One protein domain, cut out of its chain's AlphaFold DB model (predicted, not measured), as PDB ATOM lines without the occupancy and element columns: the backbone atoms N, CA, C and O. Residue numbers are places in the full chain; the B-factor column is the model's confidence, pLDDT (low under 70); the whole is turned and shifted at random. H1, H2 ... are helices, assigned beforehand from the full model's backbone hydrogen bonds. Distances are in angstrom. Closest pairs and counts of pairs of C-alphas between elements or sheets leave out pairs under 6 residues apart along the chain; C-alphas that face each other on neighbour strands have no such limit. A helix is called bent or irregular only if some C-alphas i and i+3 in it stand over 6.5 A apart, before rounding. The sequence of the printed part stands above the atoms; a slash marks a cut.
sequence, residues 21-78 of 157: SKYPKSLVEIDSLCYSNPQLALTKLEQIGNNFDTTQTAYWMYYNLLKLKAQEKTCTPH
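This is residues 21 to 78 of the 157 residues of an uncharacterized protein of Prevotella copri (UniProt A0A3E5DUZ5). Three helices stand side by side as an up-and-down bundle, H1, H2 and H3, each running against the one before it, with their centres at the corners of a triangle. H3 is the longest; H1 and H2 form a hairpin packed along it, and the short link of residues 50 to 56 leads from the end of H2 to the start of H3. The printed part has 58 residues with three named helices, in the order H1, H2, H3, and no named strand; the class is all helix. The whole is compact, with a radius of gyration of the C-alphas of 10.7 A, and its C-alphas span 30 by 22 by 17 A.

Begin at Ser 21, the first printed residue, and go on to C-alpha 25 at (0.545, -10.155, -4.509), where H1 begins. H1 holds residues 25 to 36 and is 17.3 A from first to last C-alpha. It is irregular, but only just: C-alphas 32 and 35 are 6.6 A apart, and its line is a rough one. After Asn 37 you come to H2, residues 38 to 49, which is 16.0 A long and ends at C-alpha 49 at (-2.860, -23.920, -0.586). Seven residues later find H3, residues 57 to 73, 24.8 A long, which ends at C-alpha 73 at (-15.402, -21.014, -15.191).

The three helices form a bundle, up and down, each running against the one before it, and their packing is mostly aligned. Look first at Ile 30 and Ala 41, the closest C-alphas of H1 and H2, 5.2 A apart. These two helices touch, H1 with residues 30 to 34 alone and H2 with residues 40 to 45 alone. They run opposite ways at a shallow tilt of 25 degrees and form a helical hairpin. Next find Pro 38 and Ala 70, the closest C-alphas of H2 and H3, 4.7 A apart. H2 and H3 touch, run opposite ways at a shallow tilt of 30 degrees and form a second helical hairpin. H1 and H3 touch too, closest at the C-alphas of Cys 34 and Ala 70, 4.8 A apart. They run the same way at a shallow tilt of 18 degrees. In H2 every O i to N i+4 pair is within hydrogen-bond range; in H1 it is 6 of 8 and in H3 12 of 13.

The two C-alphas farthest apart are those of Ser 21 and Pro 77, at 30.5 A. The printed part has no cut. The link from H1 to H2 is tight and the link from H2 to H3 is short. Look at the B-factor column for the model's confidence: the mean pLDDT of the printed part is 89.2, and residue 21 and residues 75 to 78 are under 70.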
ATOM      1  N   SER A  21      -1.819  -3.405  -2.336       66.19
ATOM      2  CA  SER A  21      -2.975  -4.274  -2.443       66.19
ATOM      3  C   SER A  21      -3.340  -4.766  -1.043       66.19
ATOM      4  O   SER A  21      -2.473  -5.242  -0.311       66.19
ATOM      5  N   LYS A  22      -4.630  -4.684  -0.694       83.56
ATOM      6  CA  LYS A  22      -5.193  -5.238   0.549       83.56
ATOM      7  C   LYS A  22      -4.863  -6.728   0.722       83.56
ATOM      8  O   LYS A  22      -4.891  -7.239   1.834       83.56
ATOM      9  N   TYR A  23      -4.570  -7.413  -0.381       88.94
ATOM     10  CA  TYR A  23      -4.283  -8.839  -0.440       88.94
ATOM     11  C   TYR A  23      -2.838  -9.122  -0.890       88.94
ATOM     12  O   TYR A  23      -2.244  -8.314  -1.615       88.94
ATOM     13  N   PRO A  24      -2.269 -10.287  -0.531       89.94
ATOM     14  CA  PRO A  24      -0.968 -10.729  -1.017       89.94
ATOM     15  C   PRO A  24      -0.870 -10.680  -2.543       89.94
ATOM     16  O   PRO A  24      -1.810 -11.054  -3.245       89.94
ATOM     17  N   LYS A  25       0.297 -10.274  -3.060       91.06
ATOM     18  CA  LYS A  25       0.545 -10.155  -4.509       91.06
ATOM     19  C   LYS A  25       0.232 -11.444  -5.273       91.06
ATOM     20  O   LYS A  25      -0.329 -11.370  -6.358       91.06
ATOM     21  N   SER A  26       0.530 -12.604  -4.685       92.44
ATOM     22  CA  SER A  26       0.218 -13.914  -5.268       92.44
ATOM     23  C   SER A  26      -1.279 -14.107  -5.519       92.44
ATOM     24  O   SER A  26      -1.661 -14.585  -6.581       92.44
ATOM     25  N   LEU A  27      -2.143 -13.691  -4.588       94.31
ATOM     26  CA  LEU A  27      -3.595 -13.791  -4.763       94.31
ATOM     27  C   LEU A  27      -4.122 -12.783  -5.784       94.31
ATOM     28  O   LEU A  27      -5.037 -13.102  -6.531       94.31
ATOM     29  N   VAL A  28      -3.542 -11.584  -5.852       94.19
ATOM     30  CA  VAL A  28      -3.903 -10.599  -6.888       94.19
ATOM     31  C   VAL A  28      -3.545 -11.109  -8.282       94.19
ATOM     32  O   VAL A  28      -4.338 -10.975  -9.212       94.19
ATOM     33  N   GLU A  29      -2.373 -11.728  -8.431       94.56
ATOM     34  CA  GLU A  29      -1.963 -12.353  -9.688       94.56
ATOM     35  C   GLU A  29      -2.938 -13.472 -10.082       94.56
ATOM     36  O   GLU A  29      -3.428 -13.494 -11.209       94.56
ATOM     37  N   ILE A  30      -3.287 -14.353  -9.143       96.62
ATOM     38  CA  ILE A  30      -4.262 -15.427  -9.372       96.62
ATOM     39  C   ILE A  30      -5.638 -14.871  -9.764       96.62
ATOM     40  O   ILE A  30      -6.258 -15.398 -10.684       96.62
ATOM     41  N   ASP A  31      -6.111 -13.800  -9.128       95.88
ATOM     42  CA  ASP A  31      -7.410 -13.195  -9.449       95.88
ATOM     43  C   ASP A  31      -7.483 -12.707 -10.905       95.88
ATOM     44  O   ASP A  31      -8.491 -12.894 -11.592       95.88
ATOM     45  N   SER A  32      -6.377 -12.165 -11.425       94.44
ATOM     46  CA  SER A  32      -6.282 -11.774 -12.839       94.44
ATOM     47  C   SER A  32      -6.413 -12.967 -13.803       94.44
ATOM     48  O   SER A  32      -6.893 -12.819 -14.934       94.44
ATOM     49  N   LEU A  33      -6.045 -14.165 -13.338       96.94
ATOM     50  CA  LEU A  33      -6.135 -15.418 -14.083       96.94
ATOM     51  C   LEU A  33      -7.517 -16.064 -13.981       96.94
ATOM     52  O   LEU A  33      -7.910 -16.753 -14.914       96.94
ATOM     53  N   CYS A  34      -8.296 -15.809 -12.925       94.94
ATOM     54  CA  CYS A  34      -9.612 -16.432 -12.739       94.94
ATOM     55  C   CYS A  34     -10.560 -16.246 -13.938       94.94
ATOM     56  O   CYS A  34     -11.386 -17.115 -14.190       94.94
ATOM     57  N   TYR A  35     -10.444 -15.139 -14.678       90.94
ATOM     58  CA  TYR A  35     -11.219 -14.916 -15.905       90.94
ATOM     59  C   TYR A  35     -10.471 -15.287 -17.191       90.94
ATOM     60  O   TYR A  35     -11.098 -15.734 -18.145       90.94
ATOM     61  N   SER A  36      -9.159 -15.055 -17.252       94.25
ATOM     62  CA  SER A  36      -8.372 -15.193 -18.488       94.25
ATOM     63  C   SER A  36      -7.821 -16.606 -18.704       94.25
ATOM     64  O   SER A  36      -7.680 -17.047 -19.841       94.25
ATOM     65  N   ASN A  37      -7.512 -17.315 -17.619       96.62
ATOM     66  CA  ASN A  37      -7.026 -18.687 -17.611       96.62
ATOM     67  C   ASN A  37      -7.398 -19.371 -16.276       96.62
ATOM     68  O   ASN A  37      -6.552 -19.517 -15.383       96.62
ATOM     69  N   PRO A  38      -8.672 -19.771 -16.107       94.94
ATOM     70  CA  PRO A  38      -9.182 -20.281 -14.837       94.94
ATOM     71  C   PRO A  38      -8.501 -21.588 -14.409       94.94
ATOM     72  O   PRO A  38      -8.276 -21.797 -13.219       94.94
ATOM     73  N   GLN A  39      -8.082 -22.434 -15.355       95.75
ATOM     74  CA  GLN A  39      -7.353 -23.661 -15.034       95.75
ATOM     75  C   GLN A  39      -5.980 -23.359 -14.416       95.75
ATOM     76  O   GLN A  39      -5.622 -23.944 -13.394       95.75
ATOM     77  N   LEU A  40      -5.232 -22.405 -14.981       96.50
ATOM     78  CA  LEU A  40      -3.964 -21.963 -14.396       96.50
ATOM     79  C   LEU A  40      -4.170 -21.313 -13.022       96.50
ATOM     80  O   LEU A  40      -3.347 -21.509 -12.126       96.50
ATOM     81  N   ALA A  41      -5.262 -20.564 -12.839       97.12
ATOM     82  CA  ALA A  41      -5.616 -20.000 -11.541       97.12
ATOM     83  C   ALA A  41      -5.808 -21.106 -10.488       97.12
ATOM     84  O   ALA A  41      -5.234 -21.013  -9.404       97.12
ATOM     85  N   LEU A  42      -6.535 -22.181 -10.821       95.00
ATOM     86  CA  LEU A  42      -6.713 -23.341  -9.938       95.00
ATOM     87  C   LEU A  42      -5.384 -24.022  -9.609       95.00
ATOM     88  O   LEU A  42      -5.095 -24.232  -8.434       95.00
ATOM     89  N   THR A  43      -4.536 -24.280 -10.608       95.50
ATOM     90  CA  THR A  43      -3.209 -24.873 -10.382       95.50
ATOM     91  C   THR A  43      -2.349 -24.013  -9.452       95.50
ATOM     92  O   THR A  43      -1.714 -24.532  -8.535       95.50
ATOM     93  N   LYS A  44      -2.342 -22.685  -9.630       96.06
ATOM     94  CA  LYS A  44      -1.606 -21.774  -8.738       96.06
ATOM     95  C   LYS A  44      -2.197 -21.739  -7.325       96.06
ATOM     96  O   LYS A  44      -1.435 -21.696  -6.361       96.06
ATOM     97  N   LEU A  45      -3.525 -21.780  -7.185       95.31
ATOM     98  CA  LEU A  45      -4.195 -21.871  -5.881       95.31
ATOM     99  C   LEU A  45      -3.806 -23.158  -5.147       95.31
ATOM    100  O   LEU A  45      -3.479 -23.110  -3.966       95.31
ATOM    101  N   GLU A  46      -3.776 -24.293  -5.843       93.81
ATOM    102  CA  GLU A  46      -3.350 -25.574  -5.272       93.81
ATOM    103  C   GLU A  46      -1.901 -25.531  -4.776       93.81
ATOM    104  O   GLU A  46      -1.624 -25.967  -3.660       93.81
ATOM    105  N   GLN A  47      -0.989 -24.933  -5.551       93.12
ATOM    106  CA  GLN A  47       0.420 -24.791  -5.169       93.12
ATOM    107  C   GLN A  47       0.611 -23.989  -3.877       93.12
ATOM    108  O   GLN A  47       1.448 -24.348  -3.048       93.12
ATOM    109  N   ILE A  48      -0.155 -22.909  -3.689       91.69
ATOM    110  CA  ILE A  48      -0.046 -22.079  -2.480       91.69
ATOM    111  C   ILE A  48      -0.878 -22.619  -1.311       91.69
ATOM    112  O   ILE A  48      -0.582 -22.289  -0.164       91.69
ATOM    113  N   GLY A  49      -1.894 -23.446  -1.578       87.56
ATOM    114  CA  GLY A  49      -2.860 -23.920  -0.586       87.56
ATOM    115  C   GLY A  49      -2.235 -24.715   0.560       87.56
ATOM    116  O   GLY A  49      -2.673 -24.580   1.699       87.56
ATOM    117  N   ASN A  50      -1.176 -25.481   0.286       78.19
ATOM    118  CA  ASN A  50      -0.495 -26.304   1.293       78.19
ATOM    119  C   ASN A  50       0.257 -25.484   2.353       78.19
ATOM    120  O   ASN A  50       0.447 -25.956   3.468       78.19
ATOM    121  N   ASN A  51       0.664 -24.260   2.011       78.19
ATOM    122  CA  ASN A  51       1.414 -23.362   2.893       78.19
ATOM    123  C   ASN A  51       0.602 -22.111   3.246       78.19
ATOM    124  O   ASN A  51       1.165 -21.094   3.653       78.19
ATOM    125  N   PHE A  52      -0.711 -22.144   3.013       80.81
ATOM    126  CA  PHE A  52      -1.528 -20.959   3.164       80.81
ATOM    127  C   PHE A  52      -1.798 -20.685   4.641       80.81
ATOM    128  O   PHE A  52      -2.412 -21.493   5.336       80.81
ATOM    129  N   ASP A  53      -1.358 -19.523   5.111       78.88
ATOM    130  CA  ASP A  53      -1.581 -19.082   6.482       78.88
ATOM    131  C   ASP A  53      -3.075 -18.812   6.731       78.88
ATOM    132  O   ASP A  53      -3.642 -17.811   6.283       78.88
ATOM    133  N   THR A  54      -3.726 -19.724   7.454       78.38
ATOM    134  CA  THR A  54      -5.152 -19.634   7.793       78.38
ATOM    135  C   THR A  54      -5.434 -18.691   8.962       78.38
ATOM    136  O   THR A  54      -6.595 -18.340   9.184       78.38
ATOM    137  N   THR A  55      -4.404 -18.224   9.682       81.38
ATOM    138  CA  THR A  55      -4.566 -17.252  10.778       81.38
ATOM    139  C   THR A  55      -4.975 -15.876  10.248       81.38
ATOM    140  O   THR A  55      -5.708 -15.136  10.906       81.38
ATOM    141  N   GLN A  56      -4.606 -15.564   9.002       87.38
ATOM    142  CA  GLN A  56      -5.026 -14.354   8.302       87.38
ATOM    143  C   GLN A  56      -6.374 -14.576   7.607       87.38
ATOM    144  O   GLN A  56      -6.458 -14.800   6.397       87.38
ATOM    145  N   THR A  57      -7.462 -14.478   8.380       89.88
ATOM    146  CA  THR A  57      -8.830 -14.786   7.919       89.88
ATOM    147  C   THR A  57      -9.210 -14.070   6.619       89.88
ATOM    148  O   THR A  57      -9.806 -14.685   5.739       89.88
ATOM    149  N   ALA A  58      -8.835 -12.797   6.446       90.50
ATOM    150  CA  ALA A  58      -9.138 -12.049   5.222       90.50
ATOM    151  C   ALA A  58      -8.484 -12.661   3.975       90.50
ATOM    152  O   ALA A  58      -9.103 -12.714   2.912       90.50
ATOM    153  N   TYR A  59      -7.252 -13.154   4.102       91.81
ATOM    154  CA  TYR A  59      -6.534 -13.784   2.998       91.81
ATOM    155  C   TYR A  59      -7.124 -15.153   2.698       91.81
ATOM    156  O   TYR A  59      -7.315 -15.485   1.531       91.81
ATOM    157  N   TRP A  60      -7.495 -15.907   3.734       91.56
ATOM    158  CA  TRP A  60      -8.156 -17.199   3.574       91.56
ATOM    159  C   TRP A  60      -9.511 -17.070   2.871       91.56
ATOM    160  O   TRP A  60      -9.819 -17.833   1.957       91.56
ATOM    161  N   MET A  61     -10.308 -16.067   3.235       93.69
ATOM    162  CA  MET A  61     -11.593 -15.804   2.582       93.69
ATOM    163  C   MET A  61     -11.407 -15.345   1.137       93.69
ATOM    164  O   MET A  61     -12.164 -15.756   0.260       93.69
ATOM    165  N   TYR A  62     -10.385 -14.536   0.855       95.06
ATOM    166  CA  TYR A  62     -10.071 -14.149  -0.517       95.06
ATOM    167  C   TYR A  62      -9.592 -15.338  -1.358       95.06
ATOM    168  O   TYR A  62     -10.124 -15.568  -2.436       95.06
ATOM    169  N   TYR A  63      -8.685 -16.164  -0.833       94.75
ATOM    170  CA  TYR A  63      -8.253 -17.415  -1.464       94.75
ATOM    171  C   TYR A  63      -9.441 -18.319  -1.831       94.75
ATOM    172  O   TYR A  63      -9.541 -18.792  -2.964       94.75
ATOM    173  N   ASN A  64     -10.379 -18.520  -0.899       93.56
ATOM    174  CA  ASN A  64     -11.567 -19.334  -1.155       93.56
ATOM    175  C   ASN A  64     -12.474 -18.713  -2.222       93.56
ATOM    176  O   ASN A  64     -12.964 -19.444  -3.079       93.56
ATOM    177  N   LEU A  65     -12.652 -17.388  -2.224       95.38
ATOM    178  CA  LEU A  65     -13.389 -16.697  -3.284       95.38
ATOM    179  C   LEU A  65     -12.763 -16.945  -4.664       95.38
ATOM    180  O   LEU A  65     -13.477 -17.323  -5.588       95.38
ATOM    181  N   LEU A  66     -11.439 -16.793  -4.798       95.62
ATOM    182  CA  LEU A  66     -10.739 -17.025  -6.068       95.62
ATOM    183  C   LEU A  66     -10.881 -18.470  -6.546       95.62
ATOM    184  O   LEU A  66     -11.060 -18.712  -7.741       95.62
ATOM    185  N   LYS A  67     -10.863 -19.428  -5.611       93.69
ATOM    186  CA  LYS A  67     -11.115 -20.835  -5.920       93.69
ATOM    187  C   LYS A  67     -12.511 -21.034  -6.502       93.69
ATOM    188  O   LYS A  67     -12.618 -21.611  -7.576       93.69
ATOM    189  N   LEU A  68     -13.558 -20.507  -5.862       92.94
ATOM    190  CA  LEU A  68     -14.928 -20.633  -6.381       92.94
ATOM    191  C   LEU A  68     -15.095 -19.949  -7.739       92.94
ATOM    192  O   LEU A  68     -15.702 -20.507  -8.648       92.94
ATOM    193  N   LYS A  69     -14.508 -18.763  -7.888       92.88
ATOM    194  CA  LYS A  69     -14.537 -17.982  -9.124       92.88
ATOM    195  C   LYS A  69     -13.923 -18.735 -10.304       92.88
ATOM    196  O   LYS A  69     -14.501 -18.748 -11.386       92.88
ATOM    197  N   ALA A  70     -12.767 -19.366 -10.095       93.81
ATOM    198  CA  ALA A  70     -12.115 -20.163 -11.126       93.81
ATOM    199  C   ALA A  70     -12.853 -21.487 -11.397       93.81
ATOM    200  O   ALA A  70     -12.952 -21.887 -12.551       93.81
ATOM    201  N   GLN A  71     -13.411 -22.134 -10.366       90.94
ATOM    202  CA  GLN A  71     -14.180 -23.380 -10.505       90.94
ATOM    203  C   GLN A  71     -15.458 -23.215 -11.335       90.94
ATOM    204  O   GLN A  71     -15.751 -24.081 -12.159       90.94
ATOM    205  N   GLU A  72     -16.178 -22.101 -11.155       88.75
ATOM    206  CA  GLU A  72     -17.381 -21.780 -11.942       88.75
ATOM    207  C   GLU A  72     -17.042 -21.734 -13.446       88.75
ATOM    208  O   GLU A  72     -17.787 -22.254 -14.271       88.75
ATOM    209  N   LYS A  73     -15.855 -21.216 -13.800       87.38
ATOM    210  CA  LYS A  73     -15.402 -21.014 -15.191       87.38
ATOM    211  C   LYS A  73     -14.876 -22.293 -15.850       87.38
ATOM    212  O   LYS A  73     -14.736 -22.322 -17.069       87.38
ATOM    213  N   THR A  74     -14.543 -23.325 -15.079       85.50
ATOM    214  CA  THR A  74     -14.038 -24.608 -15.602       85.50
ATOM    215  C   THR A  74     -15.107 -25.694 -15.677       85.50
ATOM    216  O   THR A  74     -14.776 -26.830 -16.012       85.50
ATOM    217  N   CYS A  75     -16.371 -25.381 -15.362       69.62
ATOM    218  CA  CYS A  75     -17.462 -26.361 -15.262       69.62
ATOM    219  C   CYS A  75     -17.122 -27.538 -14.325       69.62
ATOM    220  O   CYS A  75     -17.597 -28.660 -14.508       69.62
ATOM    221  N   THR A  76     -16.254 -27.301 -13.337       69.56
ATOM    222  CA  THR A  76     -15.969 -28.287 -12.287       69.56
ATOM    223  C   THR A  76     -17.139 -28.344 -11.306       69.56
ATOM    224  O   THR A  76     -17.844 -27.345 -11.179       69.56
ATOM    225  N   PRO A  77     -17.365 -29.470 -10.597       60.03
ATOM    226  CA  PRO A  77     -18.468 -29.576  -9.649       60.03
ATOM    227  C   PRO A  77     -18.483 -28.382  -8.692       60.03
ATOM    228  O   PRO A  77     -17.493 -28.123  -7.992       60.03
ATOM    229  N   HIS A  78     -19.596 -27.648  -8.705       63.91
ATOM    230  CA  HIS A  78     -19.739 -26.389  -7.985       63.91
ATOM    231  C   HIS A  78     -19.544 -26.555  -6.473       63.91
ATOM    232  O   HIS A  78     -19.748 -27.640  -5.912       63.91
TER     233      HIS A  78